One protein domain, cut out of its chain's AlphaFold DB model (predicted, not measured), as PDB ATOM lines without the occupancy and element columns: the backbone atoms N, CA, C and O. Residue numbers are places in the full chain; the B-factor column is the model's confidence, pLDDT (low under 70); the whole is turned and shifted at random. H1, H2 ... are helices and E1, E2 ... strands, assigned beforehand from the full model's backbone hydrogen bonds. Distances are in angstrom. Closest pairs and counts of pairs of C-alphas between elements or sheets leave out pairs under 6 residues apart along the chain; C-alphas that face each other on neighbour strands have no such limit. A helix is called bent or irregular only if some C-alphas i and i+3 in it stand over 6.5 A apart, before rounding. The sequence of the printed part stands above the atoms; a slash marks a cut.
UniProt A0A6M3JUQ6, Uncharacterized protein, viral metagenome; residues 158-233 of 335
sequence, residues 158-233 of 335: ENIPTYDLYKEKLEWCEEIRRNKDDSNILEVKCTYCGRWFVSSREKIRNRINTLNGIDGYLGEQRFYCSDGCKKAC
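Overview. This is residues 158 to 233 of the 335 residues of an uncharacterized protein of viral metagenome (UniProt A0A6M3JUQ6). A small two-stranded hairpin, E1 and E2, has H1 close to it and H2 near H1, while H3 lies farthest out, reached by a long loop. The 76 printed residues run H1, E1, E2, H2, H3; the sheet E1 - E2 is antiparallel and the class is mixed, with under half of the residues in named elements. The whole is compact, radius of gyration of the C-alphas 12.0 A, spanning 34 by 26 by 25 A.

Along the chain. E1 is residues 176 to 178 and E2 186 to 189. H1, residues 163 to 170, begins at C-alpha (52.236, -15.864, 7.266) and is irregular: C-alphas 165 and 168 are 7.7 A apart. H2, 201 to 211, is 15.3 A long; H3, 227 to 232, ends at C-alpha (53.544, -17.970, 34.658).

Arrangement. In the hairpin, N 177 and O 187 are 3.0 A apart, within hydrogen-bond range. The closest C-alphas of H1 and E2, Tyr 163 and Leu 186, are 4.2 A apart. H1 and H2 are close but not clearly touching, closest C-alphas Lys 169 and Ile 208 at 7.1 A. H3 is apart from H2. Every O i to N i+4 pair is within hydrogen-bond range in H2 and H3, 2 of 4 in H1.

Size, cuts and confidence. The printed part has no cut. The links E2 to H2 and H2 to H3 are long. Residues 215 to 220 have pLDDT under 70.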
ATOM      1  N   GLU A 158      53.505 -30.606   9.194       74.50
ATOM      2  CA  GLU A 158      54.353 -30.233  10.336       74.50
ATOM      3  C   GLU A 158      53.671 -29.255  11.310       74.50
ATOM      4  O   GLU A 158      54.289 -28.757  12.245       74.50
ATOM      5  N   ASN A 159      52.378 -28.970  11.114       83.19
ATOM      6  CA  ASN A 159      51.597 -28.044  11.942       83.19
ATOM      7  C   ASN A 159      52.178 -26.609  12.009       83.19
ATOM      8  O   ASN A 159      51.956 -25.894  12.988       83.19
ATOM      9  N   ILE A 160      52.855 -26.162  10.943       88.25
ATOM     10  CA  ILE A 160      53.488 -24.842  10.818       88.25
ATOM     11  C   ILE A 160      52.519 -23.832  10.161       88.25
ATOM     12  O   ILE A 160      51.957 -24.095   9.085       88.25
ATOM     13  N   PRO A 161      52.256 -22.675  10.795       91.31
ATOM     14  CA  PRO A 161      51.397 -21.638  10.243       91.31
ATOM     15  C   PRO A 161      52.133 -20.801   9.200       91.31
ATOM     16  O   PRO A 161      53.265 -20.374   9.404       91.31
ATOM     17  N   THR A 162      51.458 -20.529   8.084       92.81
ATOM     18  CA  THR A 162      52.002 -19.688   7.015       92.81
ATOM     19  C   THR A 162      51.554 -18.242   7.185       92.81
ATOM     20  O   THR A 162      50.364 -17.996   7.392       92.81
ATOM     21  N   TYR A 163      52.475 -17.290   7.046       92.56
ATOM     22  CA  TYR A 163      52.236 -15.864   7.266       92.56
ATOM     23  C   TYR A 163      51.059 -15.337   6.438       92.56
ATOM     24  O   TYR A 163      50.088 -14.839   7.003       92.56
ATOM     25  N   ASP A 164      51.072 -15.562   5.122       91.00
ATOM     26  CA  ASP A 164      50.052 -15.031   4.200       91.00
ATOM     27  C   ASP A 164      48.631 -15.545   4.485       91.00
ATOM     28  O   ASP A 164      47.654 -14.880   4.162       91.00
ATOM     29  N   LEU A 165      48.491 -16.715   5.120       90.69
ATOM     30  CA  LEU A 165      47.180 -17.298   5.431       90.69
ATOM     31  C   LEU A 165      46.513 -16.641   6.647       90.69
ATOM     32  O   LEU A 165      45.283 -16.625   6.756       90.69
ATOM     33  N   TYR A 166      47.323 -16.184   7.597       93.44
ATOM     34  CA  TYR A 166      46.858 -15.750   8.910       93.44
ATOM     35  C   TYR A 166      47.071 -14.258   9.165       93.44
ATOM     36  O   TYR A 166      46.457 -13.743  10.095       93.44
ATOM     37  N   LYS A 167      47.871 -13.565   8.338       94.44
ATOM     38  CA  LYS A 167      48.208 -12.143   8.491       94.44
ATOM     39  C   LYS A 167      46.973 -11.279   8.734       94.44
ATOM     40  O   LYS A 167      46.820 -10.739   9.821       94.44
ATOM     41  N   GLU A 168      46.055 -11.234   7.772       93.44
ATOM     42  CA  GLU A 168      44.858 -10.379   7.834       93.44
ATOM     43  C   GLU A 168      43.956 -10.689   9.041       93.44
ATOM     44  O   GLU A 168      43.227  -9.827   9.518       93.44
ATOM     45  N   LYS A 169      44.015 -11.920   9.564       92.75
ATOM     46  CA  LYS A 169      43.182 -12.370  10.689       92.75
ATOM     47  C   LYS A 169      43.753 -11.991  12.052       92.75
ATOM     48  O   LYS A 169      42.998 -11.987  13.020       92.75
ATOM     49  N   LEU A 170      45.060 -11.739  12.134       92.50
ATOM     50  CA  LEU A 170      45.784 -11.534  13.390       92.50
ATOM     51  C   LEU A 170      46.458 -10.165  13.497       92.50
ATOM     52  O   LEU A 170      46.651  -9.695  14.607       92.50
ATOM     53  N   GLU A 171      46.802  -9.516  12.384       92.62
ATOM     54  CA  GLU A 171      47.587  -8.268  12.362       92.62
ATOM     55  C   GLU A 171      46.956  -7.128  13.175       92.62
ATOM     56  O   GLU A 171      47.668  -6.273  13.691       92.62
ATOM     57  N   TRP A 172      45.630  -7.125  13.329       88.75
ATOM     58  CA  TRP A 172      44.910  -6.108  14.094       88.75
ATOM     59  C   TRP A 172      44.970  -6.314  15.618       88.75
ATOM     60  O   TRP A 172      44.685  -5.378  16.361       88.75
ATOM     61  N   CYS A 173      45.308  -7.517  16.101       86.00
ATOM     62  CA  CYS A 173      45.262  -7.864  17.530       86.00
ATOM     63  C   CYS A 173      46.524  -8.525  18.087       86.00
ATOM     64  O   CYS A 173      46.666  -8.610  19.307       86.00
ATOM     65  N   GLU A 174      47.423  -9.014  17.235       91.38
ATOM     66  CA  GLU A 174      48.616  -9.752  17.632       91.38
ATOM     67  C   GLU A 174      49.853  -9.220  16.904       91.38
ATOM     68  O   GLU A 174      49.826  -8.905  15.713       91.38
ATOM     69  N   GLU A 175      50.981  -9.192  17.612       93.44
ATOM     70  CA  GLU A 175      52.276  -8.893  17.007       93.44
ATOM     71  C   GLU A 175      52.766 -10.110  16.209       93.44
ATOM     72  O   GLU A 175      53.122 -11.153  16.773       93.44
ATOM     73  N   ILE A 176      52.789  -9.965  14.881       96.31
ATOM     74  CA  ILE A 176      53.160 -11.024  13.940       96.31
ATOM     75  C   ILE A 176      54.274 -10.587  12.990       96.31
ATOM     76  O   ILE A 176      54.369  -9.421  12.611       96.31
ATOM     77  N   ARG A 177      55.099 -11.535  12.539       95.94
ATOM     78  CA  ARG A 177      56.110 -11.282  11.500       95.94
ATOM     79  C   ARG A 177      56.412 -12.524  10.673       95.94
ATOM     80  O   ARG A 177      56.050 -13.640  11.046       95.94
ATOM     81  N   ARG A 178      57.101 -12.322   9.552       95.56
ATOM     82  CA  ARG A 178      57.710 -13.417   8.792       95.56
ATOM     83  C   ARG A 178      58.936 -13.935   9.543       95.56
ATOM     84  O   ARG A 178      59.705 -13.135  10.080       95.56
ATOM     85  N   ASN A 179      59.110 -15.252   9.585       93.75
ATOM     86  CA  ASN A 179      60.338 -15.850  10.097       93.75
ATOM     87  C   ASN A 179      61.540 -15.408   9.237       93.75
ATOM     88  O   ASN A 179      61.402 -15.128   8.044       93.75
ATOM     89  N   LYS A 180      62.711 -15.303   9.874       91.31
ATOM     90  CA  LYS A 180      63.937 -14.809   9.233       91.31
ATOM     91  C   LYS A 180      64.510 -15.790   8.211       91.31
ATOM     92  O   LYS A 180      65.038 -15.348   7.197       91.31
ATOM     93  N   ASP A 181      64.390 -17.083   8.486       88.69
ATOM     94  CA  ASP A 181      64.967 -18.156   7.679       88.69
ATOM     95  C   ASP A 181      63.997 -18.589   6.569       88.69
ATOM     96  O   ASP A 181      64.410 -18.878   5.447       88.69
ATOM     97  N   ASP A 182      62.691 -18.563   6.851       87.88
ATOM     98  CA  ASP A 182      61.635 -18.847   5.880       87.88
ATOM     99  C   ASP A 182      60.511 -17.810   5.936       87.88
ATOM    100  O   ASP A 182      59.617 -17.837   6.788       87.88
ATOM    101  N   SER A 183      60.508 -16.923   4.942       88.81
ATOM    102  CA  SER A 183      59.524 -15.846   4.817       88.81
ATOM    103  C   SER A 183      58.063 -16.321   4.718       88.81
ATOM    104  O   SER A 183      57.150 -15.512   4.912       88.81
ATOM    105  N   ASN A 184      57.805 -17.603   4.433       88.06
ATOM    106  CA  ASN A 184      56.450 -18.150   4.410       88.06
ATOM    107  C   ASN A 184      55.922 -18.467   5.814       88.06
ATOM    108  O   ASN A 184      54.707 -18.566   5.969       88.06
ATOM    109  N   ILE A 185      56.782 -18.631   6.825       91.12
ATOM    110  CA  ILE A 185      56.383 -19.025   8.182       91.12
ATOM    111  C   ILE A 185      55.942 -17.801   8.989       91.12
ATOM    112  O   ILE A 185      56.579 -16.745   8.970       91.12
ATOM    113  N   LEU A 186      54.839 -17.960   9.720       94.75
ATOM    114  CA  LEU A 186      54.345 -16.989  10.688       94.75
ATOM    115  C   LEU A 186      55.062 -17.163  12.032       94.75
ATOM    116  O   LEU A 186      54.922 -18.199  12.684       94.75
ATOM    117  N   GLU A 187      55.740 -16.115  12.488       96.81
ATOM    118  CA  GLU A 187      56.120 -15.966  13.891       96.81
ATOM    119  C   GLU A 187      55.130 -15.064  14.615       96.81
ATOM    120  O   GLU A 187      54.681 -14.045  14.082       96.81
ATOM    121  N   VAL A 188      54.839 -15.435  15.855       96.44
ATOM    122  CA  VAL A 188      54.026 -14.652  16.783       96.44
ATOM    123  C   VAL A 188      54.846 -14.343  18.028       96.44
ATOM    124  O   VAL A 188      55.814 -15.043  18.355       96.44
ATOM    125  N   LYS A 189      54.467 -13.285  18.733       95.81
ATOM    126  CA  LYS A 189      55.108 -12.910  19.988       95.81
ATOM    127  C   LYS A 189      54.476 -13.650  21.166       95.81
ATOM    128  O   LYS A 189      53.260 -13.785  21.255       95.81
ATOM    129  N   CYS A 190      55.303 -14.149  22.081       93.62
ATOM    130  CA  CYS A 190      54.830 -14.724  23.335       93.62
ATOM    131  C   CYS A 190      54.226 -13.628  24.216       93.62
ATOM    132  O   CYS A 190      54.907 -12.654  24.529       93.62
ATOM    133  N   THR A 191      52.992 -13.821  24.673       91.06
ATOM    134  CA  THR A 191      52.277 -12.879  25.542       91.06
ATOM    135  C   THR A 191      52.999 -12.632  26.863       91.06
ATOM    136  O   THR A 191      52.983 -11.517  27.364       91.06
ATOM    137  N   TYR A 192      53.648 -13.654  27.430       92.25
ATOM    138  CA  TYR A 192      54.306 -13.518  28.729       92.25
ATOM    139  C   TYR A 192      55.710 -12.910  28.633       92.25
ATOM    140  O   TYR A 192      56.000 -11.915  29.282       92.25
ATOM    141  N   CYS A 193      56.596 -13.507  27.829       92.50
ATOM    142  CA  CYS A 193      58.012 -13.120  27.797       92.50
ATOM    143  C   CYS A 193      58.399 -12.237  26.601       92.50
ATOM    144  O   CYS A 193      59.564 -11.876  26.464       92.50
ATOM    145  N   GLY A 194      57.473 -11.948  25.681       92.25
ATOM    146  CA  GLY A 194      57.738 -11.119  24.503       92.25
ATOM    147  C   GLY A 194      58.629 -11.762  23.430       92.25
ATOM    148  O   GLY A 194      58.921 -11.127  22.417       92.25
ATOM    149  N   ARG A 195      59.073 -13.013  23.614       95.31
ATOM    150  CA  ARG A 195      59.926 -13.722  22.649       95.31
ATOM    151  C   ARG A 195      59.146 -14.101  21.390       95.31
ATOM    152  O   ARG A 195      58.043 -14.637  21.476       95.31
ATOM    153  N   TRP A 196      59.765 -13.900  20.232       96.69
ATOM    154  CA  TRP A 196      59.277 -14.401  18.948       96.69
ATOM    155  C   TRP A 196      59.454 -15.912  18.838       96.69
ATOM    156  O   TRP A 196      60.534 -16.436  19.126       96.69
ATOM    157  N   PHE A 197      58.402 -16.606  18.420       96.06
ATOM    158  CA  PHE A 197      58.434 -18.047  18.207       96.06
ATOM    159  C   PHE A 197      57.427 -18.475  17.133       96.06
ATOM    160  O   PHE A 197      56.471 -17.758  16.824       96.06
ATOM    161  N   VAL A 198      57.631 -19.669  16.578       94.69
ATOM    162  CA  VAL A 198      56.675 -20.302  15.666       94.69
ATOM    163  C   VAL A 198      55.646 -21.060  16.502       94.69
ATOM    164  O   VAL A 198      55.969 -22.033  17.182       94.69
ATOM    165  N   SER A 199      54.399 -20.588  16.484       93.62
ATOM    166  CA  SER A 199      53.276 -21.289  17.117       93.62
ATOM    167  C   SER A 199      52.761 -22.413  16.215       93.62
ATOM    168  O   SER A 199      53.111 -22.483  15.041       93.62
ATOM    169  N   SER A 200      51.900 -23.288  16.734       92.56
ATOM    170  CA  SER A 200      51.255 -24.315  15.914       92.56
ATOM    171  C   SER A 200      50.020 -23.767  15.195       92.56
ATOM    172  O   SER A 200      49.326 -22.890  15.716       92.56
ATOM    173  N   ARG A 201      49.673 -24.314  14.022       92.06
ATOM    174  CA  ARG A 201      48.448 -23.915  13.288       92.06
ATOM    175  C   ARG A 201      47.190 -24.093  14.128       92.06
ATOM    176  O   ARG A 201      46.235 -23.339  13.970       92.06
ATOM    177  N   GLU A 202      47.175 -25.110  14.982       89.62
ATOM    178  CA  GLU A 202      46.081 -25.355  15.916       89.62
ATOM    179  C   GLU A 202      45.910 -24.208  16.909       89.62
ATOM    180  O   GLU A 202      44.821 -23.650  16.995       89.62
ATOM    181  N   LYS A 203      46.991 -23.785  17.575       90.44
ATOM    182  CA  LYS A 203      46.955 -22.652  18.507       90.44
ATOM    183  C   LYS A 203      46.521 -21.366  17.805       90.44
ATOM    184  O   LYS A 203      45.677 -20.647  18.330       90.44
ATOM    185  N   ILE A 204      47.029 -21.111  16.593       92.25
ATOM    186  CA  ILE A 204      46.593 -19.978  15.761       92.25
ATOM    187  C   ILE A 204      45.079 -20.030  15.500       92.25
ATOM    188  O   ILE A 204      44.382 -19.032  15.664       92.25
ATOM    189  N   ARG A 205      44.552 -21.197  15.112       90.62
ATOM    190  CA  ARG A 205      43.123 -21.374  14.831       90.62
ATOM    191  C   ARG A 205      42.270 -21.179  16.079       90.62
ATOM    192  O   ARG A 205      41.255 -20.500  15.993       90.62
ATOM    193  N   ASN A 206      42.689 -21.730  17.215       88.69
ATOM    194  CA  ASN A 206      41.966 -21.594  18.477       88.69
ATOM    195  C   ASN A 206      41.875 -20.120  18.885       88.69
ATOM    196  O   ASN A 206      40.789 -19.656  19.210       88.69
ATOM    197  N   ARG A 207      42.972 -19.358  18.749       90.06
ATOM    198  CA  ARG A 207      42.967 -17.905  18.976       90.06
ATOM    199  C   ARG A 207      41.975 -17.179  18.071       90.06
ATOM    200  O   ARG A 207      41.177 -16.393  18.564       90.06
ATOM    201  N   ILE A 208      41.995 -17.463  16.769       90.25
ATOM    202  CA  ILE A 208      41.077 -16.841  15.800       90.25
ATOM    203  C   ILE A 208      39.617 -17.192  16.115       90.25
ATOM    204  O   ILE A 208      38.755 -16.323  16.046       90.25
ATOM    205  N   ASN A 209      39.328 -18.440  16.480       88.56
ATOM    206  CA  ASN A 209      37.974 -18.872  16.824       88.56
ATOM    207  C   ASN A 209      37.458 -18.175  18.087       88.56
ATOM    208  O   ASN A 209      36.317 -17.718  18.090       88.56
ATOM    209  N   THR A 210      38.309 -18.021  19.108       84.19
ATOM    210  CA  THR A 210      37.991 -17.221  20.299       84.19
ATOM    211  C   THR A 210      37.724 -15.759  19.936       84.19
ATOM    212  O   THR A 210      36.751 -15.189  20.414       84.19
ATOM    213  N   LEU A 211      38.540 -15.147  19.069       83.94
ATOM    214  CA  LEU A 211      38.338 -13.757  18.631       83.94
ATOM    215  C   LEU A 211      37.043 -13.567  17.829       83.94
ATOM    216  O   LEU A 211      36.413 -12.521  17.925       83.94
ATOM    217  N   ASN A 212      36.637 -14.581  17.065       84.75
ATOM    218  CA  ASN A 212      35.396 -14.572  16.292       84.75
ATOM    219  C   ASN A 212      34.157 -14.967  17.116       84.75
ATOM    220  O   ASN A 212      33.076 -15.067  16.541       84.75
ATOM    221  N   GLY A 213      34.303 -15.237  18.419       78.44
ATOM    222  CA  GLY A 213      33.187 -15.616  19.290       78.44
ATOM    223  C   GLY A 213      32.522 -16.941  18.909       78.44
ATOM    224  O   GLY A 213      31.312 -17.072  19.042       78.44
ATOM    225  N   ILE A 214      33.279 -17.913  18.386       78.62
ATOM    226  CA  ILE A 214      32.728 -19.231  18.041       78.62
ATOM    227  C   ILE A 214      32.468 -20.030  19.326       78.62
ATOM    228  O   ILE A 214      33.400 -20.294  20.091       78.62
ATOM    229  N   ASP A 215      31.218 -20.461  19.518       54.28
ATOM    230  CA  ASP A 215      30.779 -21.259  20.668       54.28
ATOM    231  C   ASP A 215      31.636 -22.522  20.869       54.28
ATOM    232  O   ASP A 215      31.998 -23.225  19.920       54.28
ATOM    233  N   GLY A 216      31.980 -22.808  22.129       65.31
ATOM    234  CA  GLY A 216      32.836 -23.937  22.521       65.31
ATOM    235  C   GLY A 216      34.333 -23.616  22.653       65.31
ATOM    236  O   GLY A 216      35.093 -24.470  23.108       65.31
ATOM    237  N   TYR A 217      34.771 -22.393  22.331       62.62
ATOM    238  CA  TYR A 217      36.147 -21.926  22.554       62.62
ATOM    239  C   TYR A 217      36.213 -20.951  23.740       62.62
ATOM    240  O   TYR A 217      36.271 -19.736  23.560       62.62
ATOM    241  N   LEU A 218      36.209 -21.485  24.967       51.31
ATOM    242  CA  LEU A 218      36.245 -20.696  26.205       51.31
ATOM    243  C   LEU A 218      37.683 -20.285  26.593       51.31
ATOM    244  O   LEU A 218      38.616 -21.088  26.518       51.31
ATOM    245  N   GLY A 219      37.842 -19.038  27.050       59.47
ATOM    246  CA  GLY A 219      39.081 -18.498  27.629       59.47
ATOM    247  C   GLY A 219      40.036 -17.797  26.650       59.47
ATOM    248  O   GLY A 219      39.928 -17.900  25.430       59.47
ATOM    249  N   GLU A 220      41.005 -17.062  27.200       61.47
ATOM    250  CA  GLU A 220      42.002 -16.304  26.439       61.47
ATOM    251  C   GLU A 220      43.047 -17.241  25.785       61.47
ATOM    252  O   GLU A 220      44.071 -17.586  26.375       61.47
ATOM    253  N   GLN A 221      42.802 -17.670  24.540       78.50
ATOM    254  CA  GLN A 221      43.688 -18.549  23.746       78.50
ATOM    255  C   GLN A 221      44.942 -17.834  23.193       78.50
ATOM    256  O   GLN A 221      45.290 -17.982  22.020       78.50
ATOM    257  N   ARG A 222      45.611 -17.012  24.008       88.19
ATOM    258  CA  ARG A 222      46.810 -16.255  23.607       88.19
ATOM    259  C   ARG A 222      48.034 -17.137  23.336       88.19
ATOM    260  O   ARG A 222      48.058 -18.337  23.626       88.19
ATOM    261  N   PHE A 223      49.065 -16.540  22.737       93.06
ATOM    262  CA  PHE A 223      50.257 -17.251  22.285       93.06
ATOM    263  C   PHE A 223      51.355 -17.298  23.348       93.06
ATOM    264  O   PHE A 223      51.837 -16.276  23.826       93.06
ATOM    265  N   TYR A 224      51.819 -18.510  23.661       93.25
ATOM    266  CA  TYR A 224      52.886 -18.755  24.632       93.25
ATOM    267  C   TYR A 224      53.961 -19.658  24.029       93.25
ATOM    268  O   TYR A 224      53.642 -20.724  23.496       93.25
ATOM    269  N   CYS A 225      55.232 -19.251  24.137       93.12
ATOM    270  CA  CYS A 225      56.363 -19.994  23.569       93.12
ATOM    271  C   CYS A 225      56.687 -21.292  24.321       93.12
ATOM    272  O   CYS A 225      57.413 -22.137  23.808       93.12
ATOM    273  N   SER A 226      56.174 -21.447  25.542       93.50
ATOM    274  CA  SER A 226      56.318 -22.652  26.354       93.50
ATOM    275  C   SER A 226      55.179 -22.760  27.364       93.50
ATOM    276  O   SER A 226      54.554 -21.757  27.716       93.50
ATOM    277  N   ASP A 227      54.944 -23.968  27.880       91.06
ATOM    278  CA  ASP A 227      53.986 -24.173  28.972       91.06
ATOM    279  C   ASP A 227      54.413 -23.460  30.261       91.06
ATOM    280  O   ASP A 227      53.561 -23.042  31.040       91.06
ATOM    281  N   GLY A 228      55.718 -23.246  30.460       92.50
ATOM    282  CA  GLY A 228      56.234 -22.413  31.548       92.50
ATOM    283  C   GLY A 228      55.770 -20.960  31.425       92.50
ATOM    284  O   GLY A 228      55.201 -20.419  32.365       92.50
ATOM    285  N   CYS A 229      55.922 -20.352  30.242       91.62
ATOM    286  CA  CYS A 229      55.420 -18.997  29.986       91.62
ATOM    287  C   CYS A 229      53.898 -18.908  30.112       91.62
ATOM    288  O   CYS A 229      53.379 -17.915  30.602       91.62
ATOM    289  N   LYS A 230      53.188 -19.951  29.678       89.50
ATOM    290  CA  LYS A 230      51.732 -20.046  29.779       89.50
ATOM    291  C   LYS A 230      51.271 -20.030  31.237       89.50
ATOM    292  O   LYS A 230      50.448 -19.204  31.601       89.50
ATOM    293  N   LYS A 231      51.841 -20.898  32.081       87.94
ATOM    294  CA  LYS A 231      51.488 -21.001  33.507       87.94
ATOM    295  C   LYS A 231      51.927 -19.788  34.328       87.94
ATOM    296  O   LYS A 231      51.249 -19.441  35.284       87.94
ATOM    297  N   ALA A 232      53.042 -19.156  33.968       87.69
ATOM    298  CA  ALA A 232      53.544 -17.970  34.658       87.69
ATOM    299  C   ALA A 232      52.803 -16.678  34.270       87.69
ATOM    300  O   ALA A 232      52.998 -15.642  34.902       87.69
ATOM    301  N   CYS A 233      51.976 -16.711  33.223       83.75
ATOM    302  CA  CYS A 233      51.331 -15.516  32.714       83.75
ATOM    303  C   CYS A 233      50.218 -15.022  33.655       83.75
ATOM    304  O   CYS A 233      49.266 -15.766  33.894       83.75
TER     305      CYS A 233